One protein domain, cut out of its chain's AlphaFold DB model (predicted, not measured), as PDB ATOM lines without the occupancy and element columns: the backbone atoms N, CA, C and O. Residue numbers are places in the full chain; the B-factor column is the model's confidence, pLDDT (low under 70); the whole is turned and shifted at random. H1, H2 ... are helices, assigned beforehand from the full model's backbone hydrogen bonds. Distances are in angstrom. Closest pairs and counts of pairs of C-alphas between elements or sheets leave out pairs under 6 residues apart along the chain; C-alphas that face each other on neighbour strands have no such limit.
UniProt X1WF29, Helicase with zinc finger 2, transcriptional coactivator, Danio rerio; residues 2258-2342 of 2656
ATOM      1  N   MET A2258     -20.804 -32.111  10.896       79.06
ATOM      2  CA  MET A2258     -21.148 -31.830  12.281       79.06
ATOM      3  C   MET A2258     -22.448 -32.537  12.693       79.06
ATOM      4  O   MET A2258     -22.522 -33.082  13.789       79.06
ATOM      5  N   GLU A2259     -23.443 -32.600  11.798       80.83
ATOM      6  CA  GLU A2259     -24.639 -33.435  11.998       80.83
ATOM      7  C   GLU A2259     -24.245 -34.905  12.198       80.83
ATOM      8  O   GLU A2259     -24.746 -35.559  13.107       80.83
ATOM      9  N   MET A2260     -23.286 -35.398  11.409       77.23
ATOM     10  CA  MET A2260     -22.778 -36.768  11.499       77.23
ATOM     11  C   MET A2260     -22.111 -37.129  12.832       77.23
ATOM     12  O   MET A2260     -22.060 -38.312  13.165       77.23
ATOM     13  N   LEU A2261     -21.599 -36.152  13.590       76.07
ATOM     14  CA  LEU A2261     -21.037 -36.403  14.922       76.07
ATOM     15  C   LEU A2261     -22.123 -36.724  15.964       76.07
ATOM     16  O   LEU A2261     -21.825 -37.416  16.936       76.07
ATOM     17  N   GLU A2262     -23.355 -36.240  15.778       78.45
ATOM     18  CA  GLU A2262     -24.496 -36.522  16.667       78.45
ATOM     19  C   GLU A2262     -25.412 -37.625  16.117       78.45
ATOM     20  O   GLU A2262     -25.858 -38.489  16.871       78.45
ATOM     21  N   PHE A2263     -25.674 -37.613  14.806       82.57
ATOM     22  CA  PHE A2263     -26.540 -38.559  14.098       82.57
ATOM     23  C   PHE A2263     -25.770 -39.203  12.934       82.57
ATOM     24  O   PHE A2263     -25.934 -38.806  11.774       82.57
ATOM     25  N   PRO A2264     -24.891 -40.180  13.218       70.54
ATOM     26  CA  PRO A2264     -24.178 -40.906  12.176       70.54
ATOM     27  C   PRO A2264     -25.172 -41.664  11.287       70.54
ATOM     28  O   PRO A2264     -26.205 -42.129  11.763       70.54
ATOM     29  N   TYR A2265     -24.855 -41.823  10.000       71.70
ATOM     30  CA  TYR A2265     -25.602 -42.692   9.086       71.70
ATOM     31  C   TYR A2265     -24.655 -43.702   8.403       71.70
ATOM     32  O   TYR A2265     -23.491 -43.368   8.149       71.70
ATOM     33  N   PRO A2266     -25.103 -44.942   8.107       56.71
ATOM     34  CA  PRO A2266     -24.224 -46.034   7.689       56.71
ATOM     35  C   PRO A2266     -23.531 -45.748   6.358       56.71
ATOM     36  O   PRO A2266     -24.172 -45.327   5.396       56.71
ATOM     37  N   GLY A2267     -22.218 -45.996   6.316       55.40
ATOM     38  CA  GLY A2267     -21.355 -45.792   5.146       55.40
ATOM     39  C   GLY A2267     -20.566 -44.476   5.135       55.40
ATOM     40  O   GLY A2267     -19.538 -44.407   4.474       55.40
ATOM     41  N   CYS A2268     -20.959 -43.452   5.906       57.95
ATOM     42  CA  CYS A2268     -20.318 -42.130   5.824       57.95
ATOM     43  C   CYS A2268     -19.404 -41.744   7.001       57.95
ATOM     44  O   CYS A2268     -18.780 -40.687   6.927       57.95
ATOM     45  N   ASN A2269     -19.259 -42.558   8.057       53.91
ATOM     46  CA  ASN A2269     -18.371 -42.258   9.204       53.91
ATOM     47  C   ASN A2269     -16.905 -41.999   8.791       53.91
ATOM     48  O   ASN A2269     -16.162 -41.317   9.493       53.91
ATOM     49  N   LEU A2270     -16.514 -42.474   7.606       55.25
ATOM     50  CA  LEU A2270     -15.213 -42.251   6.974       55.25
ATOM     51  C   LEU A2270     -15.015 -40.825   6.420       55.25
ATOM     52  O   LEU A2270     -13.930 -40.506   5.948       55.25
ATOM     53  N   LYS A2271     -16.038 -39.959   6.469       57.02
ATOM     54  CA  LYS A2271     -15.959 -38.538   6.078       57.02
ATOM     55  C   LYS A2271     -15.422 -37.619   7.179       57.02
ATOM     56  O   LYS A2271     -15.204 -36.432   6.924       57.02
ATOM     57  N   LEU A2272     -15.267 -38.125   8.401       57.68
ATOM     58  CA  LEU A2272     -14.772 -37.352   9.537       57.68
ATOM     59  C   LEU A2272     -13.238 -37.379   9.540       57.68
ATOM     60  O   LEU A2272     -12.645 -38.389   9.913       57.68
ATOM     61  N   SER A2273     -12.597 -36.269   9.157       59.98
ATOM     62  CA  SER A2273     -11.133 -36.157   9.238       59.98
ATOM     63  C   SER A2273     -10.645 -36.220  10.691       59.98
ATOM     64  O   SER A2273     -11.375 -35.862  11.626       59.98
ATOM     65  N   ARG A2274      -9.376 -36.587  10.912       61.74
ATOM     66  CA  ARG A2274      -8.725 -36.461  12.234       61.74
ATOM     67  C   ARG A2274      -8.830 -35.052  12.828       61.74
ATOM     68  O   ARG A2274      -8.902 -34.905  14.050       61.74
ATOM     69  N   ASN A2275      -8.868 -34.010  11.998       59.24
ATOM     70  CA  ASN A2275      -9.126 -32.641  12.453       59.24
ATOM     71  C   ASN A2275     -10.585 -32.419  12.870       59.24
ATOM     72  O   ASN A2275     -10.825 -31.750  13.873       59.24
ATOM     73  N   SER A2276     -11.547 -33.047  12.189       60.34
ATOM     74  CA  SER A2276     -12.975 -32.988  12.537       60.34
ATOM     75  C   SER A2276     -13.257 -33.608  13.910       60.34
ATOM     76  O   SER A2276     -14.004 -33.034  14.697       60.34
ATOM     77  N   LYS A2277     -12.591 -34.723  14.256       61.62
ATOM     78  CA  LYS A2277     -12.680 -35.338  15.598       61.62
ATOM     79  C   LYS A2277     -12.100 -34.450  16.707       61.62
ATOM     80  O   LYS A2277     -12.542 -34.530  17.850       61.62
ATOM     81  N   ARG A2278     -11.119 -33.600  16.371       60.65
ATOM     82  CA  ARG A2278     -10.539 -32.588  17.272       60.65
ATOM     83  C   ARG A2278     -11.356 -31.292  17.317       60.65
ATOM     84  O   ARG A2278     -11.062 -30.452  18.170       60.65
ATOM     85  N   GLY A2279     -12.294 -31.105  16.390       57.66
ATOM     86  CA  GLY A2279     -13.103 -29.902  16.219       57.66
ATOM     87  C   GLY A2279     -14.132 -29.684  17.330       57.66
ATOM     88  O   GLY A2279     -14.282 -30.489  18.247       57.66
ATOM     89  N   GLU A2280     -14.826 -28.552  17.262       62.60
ATOM     90  CA  GLU A2280     -15.893 -28.205  18.207       62.60
ATOM     91  C   GLU A2280     -17.094 -29.144  18.042       62.60
ATOM     92  O   GLU A2280     -17.470 -29.464  16.920       62.60
ATOM     93  N   LYS A2281     -17.705 -29.579  19.149       69.68
ATOM     94  CA  LYS A2281     -18.974 -30.325  19.123       69.68
ATOM     95  C   LYS A2281     -20.159 -29.350  19.051       69.68
ATOM     96  O   LYS A2281     -20.012 -28.220  19.523       69.68
ATOM     97  N   PRO A2282     -21.328 -29.765  18.524       70.06
ATOM     98  CA  PRO A2282     -22.533 -28.939  18.555       70.06
ATOM     99  C   PRO A2282     -22.887 -28.528  19.982       70.06
ATOM    100  O   PRO A2282     -22.783 -29.334  20.911       70.06
ATOM    101  N   ASN A2283     -23.318 -27.281  20.168       77.18
ATOM    102  CA  ASN A2283     -23.796 -26.836  21.470       77.18
ATOM    103  C   ASN A2283     -25.175 -27.456  21.759       77.18
ATOM    104  O   ASN A2283     -26.164 -27.142  21.091       77.18
ATOM    105  N   THR A2284     -25.254 -28.308  22.781       76.67
ATOM    106  CA  THR A2284     -26.469 -29.048  23.156       76.67
ATOM    107  C   THR A2284     -27.633 -28.134  23.552       76.67
ATOM    108  O   THR A2284     -28.793 -28.477  23.306       76.67
ATOM    109  N   GLU A2285     -27.350 -26.937  24.076       80.88
ATOM    110  CA  GLU A2285     -28.360 -25.923  24.424       80.88
ATOM    111  C   GLU A2285     -29.126 -25.409  23.187       80.88
ATOM    112  O   GLU A2285     -30.299 -25.030  23.270       80.88
ATOM    113  N   LEU A2286     -28.497 -25.454  22.006       86.21
ATOM    114  CA  LEU A2286     -29.068 -24.982  20.741       86.21
ATOM    115  C   LEU A2286     -29.859 -26.057  19.985       86.21
ATOM    116  O   LEU A2286     -30.475 -25.750  18.963       86.21
ATOM    117  N   SER A2287     -29.912 -27.296  20.488       84.66
ATOM    118  CA  SER A2287     -30.644 -28.421  19.871       84.66
ATOM    119  C   SER A2287     -32.093 -28.076  19.509       84.66
ATOM    120  O   SER A2287     -32.651 -28.565  18.530       84.66
ATOM    121  N   SER A2288     -32.719 -27.173  20.263       86.02
ATOM    122  CA  SER A2288     -34.096 -26.748  20.021       86.02
ATOM    123  C   SER A2288     -34.313 -25.868  18.785       86.02
ATOM    124  O   SER A2288     -35.465 -25.763  18.375       86.02
ATOM    125  N   ILE A2289     -33.258 -25.293  18.198       89.32
ATOM    126  CA  ILE A2289     -33.290 -24.484  16.962       89.32
ATOM    127  C   ILE A2289     -32.336 -25.007  15.874       89.32
ATOM    128  O   ILE A2289     -32.192 -24.389  14.820       89.32
ATOM    129  N   ALA A2290     -31.630 -26.108  16.130       90.59
ATOM    130  CA  ALA A2290     -30.715 -26.715  15.174       90.59
ATOM    131  C   ALA A2290     -31.491 -27.512  14.115       90.59
ATOM    132  O   ALA A2290     -32.341 -28.337  14.454       90.59
ATOM    133  N   LEU A2291     -31.185 -27.294  12.831       90.98
ATOM    134  CA  LEU A2291     -31.925 -27.872  11.703       90.98
ATOM    135  C   LEU A2291     -32.028 -29.398  11.785       90.98
ATOM    136  O   LEU A2291     -33.111 -29.957  11.621       90.98
ATOM    137  N   HIS A2292     -30.913 -30.072  12.061       89.24
ATOM    138  CA  HIS A2292     -30.864 -31.531  12.097       89.24
ATOM    139  C   HIS A2292     -31.627 -32.130  13.286       89.24
ATOM    140  O   HIS A2292     -32.132 -33.244  13.179       89.24
ATOM    141  N   HIS A2293     -31.807 -31.387  14.378       90.38
ATOM    142  CA  HIS A2293     -32.694 -31.785  15.477       90.38
ATOM    143  C   HIS A2293     -34.165 -31.479  15.162       90.38
ATOM    144  O   HIS A2293     -35.038 -32.295  15.453       90.38
ATOM    145  N   LEU A2294     -34.467 -30.337  14.533       89.92
ATOM    146  CA  LEU A2294     -35.840 -29.924  14.209       89.92
ATOM    147  C   LEU A2294     -36.534 -30.857  13.215       89.92
ATOM    148  O   LEU A2294     -37.679 -31.238  13.448       89.92
ATOM    149  N   ILE A2295     -35.836 -31.313  12.169       91.08
ATOM    150  CA  ILE A2295     -36.396 -32.293  11.219       91.08
ATOM    151  C   ILE A2295     -36.760 -33.633  11.887       91.08
ATOM    152  O   ILE A2295     -37.553 -34.394  11.339       91.08
ATOM    153  N   ARG A2296     -36.206 -33.918  13.074       90.97
ATOM    154  CA  ARG A2296     -36.471 -35.119  13.883       90.97
ATOM    155  C   ARG A2296     -37.552 -34.906  14.949       90.97
ATOM    156  O   ARG A2296     -37.987 -35.882  15.557       90.97
ATOM    157  N   LYS A2297     -38.020 -33.673  15.175       87.86
ATOM    158  CA  LYS A2297     -39.109 -33.369  16.121       87.86
ATOM    159  C   LYS A2297     -40.485 -33.560  15.490       87.86
ATOM    160  O   LYS A2297     -40.665 -33.349  14.298       87.86
ATOM    161  N   GLU A2298     -41.479 -33.870  16.323       80.21
ATOM    162  CA  GLU A2298     -42.863 -34.172  15.908       80.21
ATOM    163  C   GLU A2298     -43.551 -33.080  15.077       80.21
ATOM    164  O   GLU A2298     -44.446 -33.394  14.303       80.21
ATOM    165  N   GLY A2299     -43.100 -31.825  15.161       78.10
ATOM    166  CA  GLY A2299     -43.626 -30.730  14.339       78.10
ATOM    167  C   GLY A2299     -43.295 -30.821  12.841       78.10
ATOM    168  O   GLY A2299     -43.951 -30.154  12.046       78.10
ATOM    169  N   ASN A2300     -42.311 -31.632  12.433       87.46
ATOM    170  CA  ASN A2300     -41.971 -31.823  11.023       87.46
ATOM    171  C   ASN A2300     -42.726 -33.040  10.438       87.46
ATOM    172  O   ASN A2300     -42.637 -34.135  11.012       87.46
ATOM    173  N   PRO A2301     -43.397 -32.906   9.273       87.10
ATOM    174  CA  PRO A2301     -44.214 -33.972   8.678       87.10
ATOM    175  C   PRO A2301     -43.422 -35.229   8.279       87.10
ATOM    176  O   PRO A2301     -44.007 -36.289   8.069       87.10
ATOM    177  N   PHE A2302     -42.093 -35.141   8.195       90.39
ATOM    178  CA  PHE A2302     -41.209 -36.252   7.846       90.39
ATOM    179  C   PHE A2302     -40.494 -36.871   9.064       90.39
ATOM    180  O   PHE A2302     -39.799 -37.878   8.919       90.39
ATOM    181  N   SER A2303     -40.674 -36.319  10.271       88.82
ATOM    182  CA  SER A2303     -39.902 -36.695  11.469       88.82
ATOM    183  C   SER A2303     -40.040 -38.156  11.886       88.82
ATOM    184  O   SER A2303     -39.068 -38.754  12.347       88.82
ATOM    185  N   THR A2304     -41.223 -38.754  11.722       86.82
ATOM    186  CA  THR A2304     -41.470 -40.165  12.055       86.82
ATOM    187  C   THR A2304     -40.639 -41.091  11.170       86.82
ATOM    188  O   THR A2304     -40.048 -42.045  11.665       86.82
ATOM    189  N   GLN A2305     -40.536 -40.778   9.874       87.89
ATOM    190  CA  GLN A2305     -39.733 -41.556   8.926       87.89
ATOM    191  C   GLN A2305     -38.233 -41.387   9.209       87.89
ATOM    192  O   GLN A2305     -37.490 -42.365   9.163       87.89
ATOM    193  N   ILE A2306     -37.799 -40.172   9.566       88.10
ATOM    194  CA  ILE A2306     -36.396 -39.890   9.903       88.10
ATOM    195  C   ILE A2306     -35.989 -40.614  11.193       88.10
ATOM    196  O   ILE A2306     -35.010 -41.352  11.182       88.10
ATOM    197  N   ARG A2307     -36.769 -40.491  12.278       87.50
ATOM    198  CA  ARG A2307     -36.492 -41.178  13.555       87.50
ATOM    199  C   ARG A2307     -36.522 -42.700  13.420       87.50
ATOM    200  O   ARG A2307     -35.730 -43.381  14.065       87.50
ATOM    201  N   ALA A2308     -37.414 -43.238  12.585       84.38
ATOM    202  CA  ALA A2308     -37.432 -44.666  12.282       84.38
ATOM    203  C   ALA A2308     -36.116 -45.114  11.630       84.38
ATOM    204  O   ALA A2308     -35.568 -46.146  12.009       84.38
ATOM    205  N   PHE A2309     -35.584 -44.317  10.700       84.86
ATOM    206  CA  PHE A2309     -34.285 -44.573  10.091       84.86
ATOM    207  C   PHE A2309     -33.136 -44.423  11.101       84.86
ATOM    208  O   PHE A2309     -32.341 -45.346  11.225       84.86
ATOM    209  N   ASP A2310     -33.074 -43.339  11.884       82.95
ATOM    210  CA  ASP A2310     -32.022 -43.145  12.900       82.95
ATOM    211  C   ASP A2310     -31.996 -44.297  13.927       82.95
ATOM    212  O   ASP A2310     -30.924 -44.753  14.324       82.95
ATOM    213  N   MET A2311     -33.165 -44.821  14.328       83.55
ATOM    214  CA  MET A2311     -33.259 -45.995  15.206       83.55
ATOM    215  C   MET A2311     -32.710 -47.267  14.556       83.55
ATOM    216  O   MET A2311     -32.025 -48.028  15.239       83.55
ATOM    217  N   LYS A2312     -32.976 -47.503  13.261       81.12
ATOM    218  CA  LYS A2312     -32.354 -48.619  12.522       81.12
ATOM    219  C   LYS A2312     -30.827 -48.503  12.556       81.12
ATOM    220  O   LYS A2312     -30.134 -49.477  12.828       81.12
ATOM    221  N   VAL A2313     -30.303 -47.291  12.359       74.93
ATOM    222  CA  VAL A2313     -28.858 -47.025  12.387       74.93
ATOM    223  C   VAL A2313     -28.253 -47.252  13.772       74.93
ATOM    224  O   VAL A2313     -27.234 -47.927  13.879       74.93
ATOM    225  N   GLN A2314     -28.879 -46.743  14.839       76.62
ATOM    226  CA  GLN A2314     -28.407 -46.949  16.216       76.62
ATOM    227  C   GLN A2314     -28.432 -48.424  16.646       76.62
ATOM    228  O   GLN A2314     -27.621 -48.828  17.475       76.62
ATOM    229  N   ARG A2315     -29.344 -49.230  16.084       75.61
ATOM    230  CA  ARG A2315     -29.398 -50.689  16.288       75.61
ATOM    231  C   ARG A2315     -28.360 -51.459  15.469       75.61
ATOM    232  O   ARG A2315     -28.123 -52.625  15.767       75.61
ATOM    233  N   GLY A2316     -27.733 -50.815  14.483       68.25
ATOM    234  CA  GLY A2316     -26.776 -51.442  13.572       68.25
ATOM    235  C   GLY A2316     -27.418 -52.238  12.429       68.25
ATOM    236  O   GLY A2316     -26.759 -53.112  11.870       68.25
ATOM    237  N   ASP A2317     -28.679 -51.965  12.073       71.67
ATOM    238  CA  ASP A2317     -29.385 -52.668  10.993       71.67
ATOM    239  C   ASP A2317     -28.738 -52.383   9.613       71.67
ATOM    240  O   ASP A2317     -28.361 -51.247   9.307       71.67
ATOM    241  N   GLN A2318     -28.639 -53.396   8.738       63.83
ATOM    242  CA  GLN A2318     -28.163 -53.212   7.356       63.83
ATOM    243  C   GLN A2318     -29.229 -52.513   6.499       63.83
ATOM    244  O   GLN A2318     -30.329 -53.024   6.316       63.83
ATOM    245  N   LEU A2319     -28.883 -51.349   5.948       70.80
ATOM    246  CA  LEU A2319     -29.758 -50.552   5.083       70.80
ATOM    247  C   LEU A2319     -29.438 -50.775   3.605       70.80
ATOM    248  O   LEU A2319     -28.271 -50.680   3.209       70.80
ATOM    249  N   THR A2320     -30.471 -50.976   2.789       75.55
ATOM    250  CA  THR A2320     -30.354 -51.078   1.323       75.55
ATOM    251  C   THR A2320     -30.009 -49.725   0.677       75.55
ATOM    252  O   THR A2320     -30.303 -48.659   1.226       75.55
ATOM    253  N   ASP A2321     -29.406 -49.730  -0.518       65.37
ATOM    254  CA  ASP A2321     -29.099 -48.487  -1.250       65.37
ATOM    255  C   ASP A2321     -30.362 -47.689  -1.620       65.37
ATOM    256  O   ASP A2321     -30.339 -46.453  -1.622       65.37
ATOM    257  N   GLU A2322     -31.484 -48.376  -1.858       74.13
ATOM    258  CA  GLU A2322     -32.795 -47.756  -2.070       74.13
ATOM    259  C   GLU A2322     -33.294 -47.042  -0.812       74.13
ATOM    260  O   GLU A2322     -33.694 -45.880  -0.896       74.13
ATOM    261  N   GLU A2323     -33.193 -47.671   0.367       77.70
ATOM    262  CA  GLU A2323     -33.524 -47.027   1.644       77.70
ATOM    263  C   GLU A2323     -32.630 -45.812   1.914       77.70
ATOM    264  O   GLU A2323     -33.123 -44.771   2.347       77.70
ATOM    265  N   ARG A2324     -31.327 -45.886   1.608       73.22
ATOM    266  CA  ARG A2324     -30.401 -44.744   1.743       73.22
ATOM    267  C   ARG A2324     -30.751 -43.604   0.787       73.22
ATOM    268  O   ARG A2324     -30.639 -42.432   1.156       73.22
ATOM    269  N   LYS A2325     -31.135 -43.918  -0.456       75.33
ATOM    270  CA  LYS A2325     -31.569 -42.923  -1.450       75.33
ATOM    271  C   LYS A2325     -32.885 -42.277  -1.024       75.33
ATOM    272  O   LYS A2325     -32.989 -41.052  -1.042       75.33
ATOM    273  N   LEU A2326     -33.843 -43.083  -0.570       82.29
ATOM    274  CA  LEU A2326     -35.115 -42.618  -0.029       82.29
ATOM    275  C   LEU A2326     -34.899 -41.723   1.196       82.29
ATOM    276  O   LEU A2326     -35.475 -40.643   1.264       82.29
ATOM    277  N   PHE A2327     -34.019 -42.109   2.120       82.17
ATOM    278  CA  PHE A2327     -33.681 -41.302   3.290       82.17
ATOM    279  C   PHE A2327     -33.054 -39.957   2.911       82.17
ATOM    280  O   PHE A2327     -33.458 -38.927   3.447       82.17
ATOM    281  N   ARG A2328     -32.134 -39.921   1.935       80.15
ATOM    282  CA  ARG A2328     -31.581 -38.659   1.405       80.15
ATOM    283  C   ARG A2328     -32.662 -37.756   0.803       80.15
ATOM    284  O   ARG A2328     -32.658 -36.554   1.065       80.15
ATOM    285  N   GLU A2329     -33.606 -38.318   0.050       82.96
ATOM    286  CA  GLU A2329     -34.762 -37.582  -0.486       82.96
ATOM    287  C   GLU A2329     -35.690 -37.064   0.626       82.96
ATOM    288  O   GLU A2329     -36.133 -35.914   0.583       82.96
ATOM    289  N   ILE A2330     -35.945 -37.874   1.658       86.23
ATOM    290  CA  ILE A2330     -36.727 -37.481   2.837       86.23
ATOM    291  C   ILE A2330     -36.030 -36.337   3.579       86.23
ATOM    292  O   ILE A2330     -36.662 -35.315   3.836       86.23
ATOM    293  N   LEU A2331     -34.728 -36.451   3.865       86.54
ATOM    294  CA  LEU A2331     -33.945 -35.384   4.492       86.54
ATOM    295  C   LEU A2331     -33.972 -34.106   3.651       86.54
ATOM    296  O   LEU A2331     -34.143 -33.022   4.205       86.54
ATOM    297  N   LYS A2332     -33.864 -34.198   2.318       84.00
ATOM    298  CA  LYS A2332     -33.955 -33.035   1.419       84.00
ATOM    299  C   LYS A2332     -35.318 -32.341   1.536       84.00
ATOM    300  O   LYS A2332     -35.364 -31.117   1.667       84.00
ATOM    301  N   LYS A2333     -36.418 -33.105   1.546       86.10
ATOM    302  CA  LYS A2333     -37.782 -32.577   1.738       86.10
ATOM    303  C   LYS A2333     -37.977 -31.979   3.135       86.10
ATOM    304  O   LYS A2333     -38.520 -30.882   3.246       86.10
ATOM    305  N   ALA A2334     -37.480 -32.643   4.175       88.78
ATOM    306  CA  ALA A2334     -37.584 -32.190   5.560       88.78
ATOM    307  C   ALA A2334     -36.777 -30.913   5.820       88.78
ATOM    308  O   ALA A2334     -37.299 -29.965   6.401       88.78
ATOM    309  N   ARG A2335     -35.537 -30.842   5.317       89.96
ATOM    310  CA  ARG A2335     -34.695 -29.637   5.378       89.96
ATOM    311  C   ARG A2335     -35.370 -28.471   4.649       89.96
ATOM    312  O   ARG A2335     -35.446 -27.376   5.197       89.96
ATOM    313  N   LYS A2336     -35.921 -28.709   3.449       87.40
ATOM    314  CA  LYS A2336     -36.670 -27.691   2.688       87.40
ATOM    315  C   LYS A2336     -37.907 -27.193   3.444       87.40
ATOM    316  O   LYS A2336     -38.172 -25.994   3.419       87.40
ATOM    317  N   HIS A2337     -38.635 -28.085   4.122       89.45
ATOM    318  CA  HIS A2337     -39.772 -27.720   4.969       89.45
ATOM    319  C   HIS A2337     -39.351 -26.738   6.068       89.45
ATOM    320  O   HIS A2337     -39.904 -25.645   6.139       89.45
ATOM    321  N   GLU A2338     -38.338 -27.074   6.871       90.35
ATOM    322  CA  GLU A2338     -37.889 -26.200   7.965       90.35
ATOM    323  C   GLU A2338     -37.350 -24.857   7.464       90.35
ATOM    324  O   GLU A2338     -37.699 -23.813   8.015       90.35
ATOM    325  N   LEU A2339     -36.568 -24.849   6.380       90.23
ATOM    326  CA  LEU A2339     -36.015 -23.614   5.812       90.23
ATOM    327  C   LEU A2339     -37.106 -22.603   5.417       90.23
ATOM    328  O   LEU A2339     -36.932 -21.408   5.636       90.23
ATOM    329  N   LEU A2340     -38.250 -23.058   4.893       87.23
ATOM    330  CA  LEU A2340     -39.366 -22.176   4.522       87.23
ATOM    331  C   LEU A2340     -40.126 -21.606   5.735       87.23
ATOM    332  O   LEU A2340     -40.772 -20.563   5.616       87.23
ATOM    333  N   HIS A2341     -40.035 -22.232   6.910       88.05
ATOM    334  CA  HIS A2341     -40.753 -21.799   8.117       88.05
ATOM    335  C   HIS A2341     -39.973 -20.807   8.994       88.05
ATOM    336  O   HIS A2341     -40.574 -20.175   9.863       88.05
ATOM    337  N   HIS A2342     -38.675 -20.626   8.741       90.35
ATOM    338  CA  HIS A2342     -37.795 -19.755   9.526       90.35
ATOM    339  C   HIS A2342     -37.418 -18.489   8.755       90.35
ATOM    340  O   HIS A2342     -37.383 -18.489   7.523       90.35
TER     341      HIS A2342
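Overview. This is residues 2258 to 2342 of the 2656 residues of the protein "Helicase with zinc finger 2, transcriptional coactivator" of Danio rerio (UniProt X1WF29). H5 and the long H6 form a helical hairpin, H4 packs on H6 with H1 near H4 toward the middle, and a wide loop of chain after H1 holds the short helices H2 and H3, whose centres are the farthest from the mean of the C-alphas. The 85 printed residues include six named helices. It is all helix, compact, with radius of gyration of the C-alphas 13.4 A and spans of 35, 33 and 19 A.

Arrangement. H1, residues 2258 to 2262, and H2, residues 2274 to 2278, touch no helix. H3, residues 2284 to 2288, only just touches H4, residues 2291 to 2294, only at the corner, with 3 C-alpha pairs within 8 A. H6, residues 2321 to 2341, touches H4, closest C-alphas 2335 and 2291, 7.1 A. H5, residues 2303 to 2315, forms a hairpin with H6 at a steep tilt of 44 degrees, closest C-alphas 2306 and 2327, 7.3 A. In H5 every O i to N i+4 pair is within hydrogen-bond range.

Along the chain. C-alpha 2258, where H1 begins, is at (-21.148, -31.830, 12.281); H6 is 30.6 A long from first to last C-alpha, and its last C-alpha, C-alpha 2341, is at (-40.753, -21.799, 8.117).

Size, cuts and confidence. The H1 to H2 link is long, and residues 2266 to 2281 are under pLDDT 70.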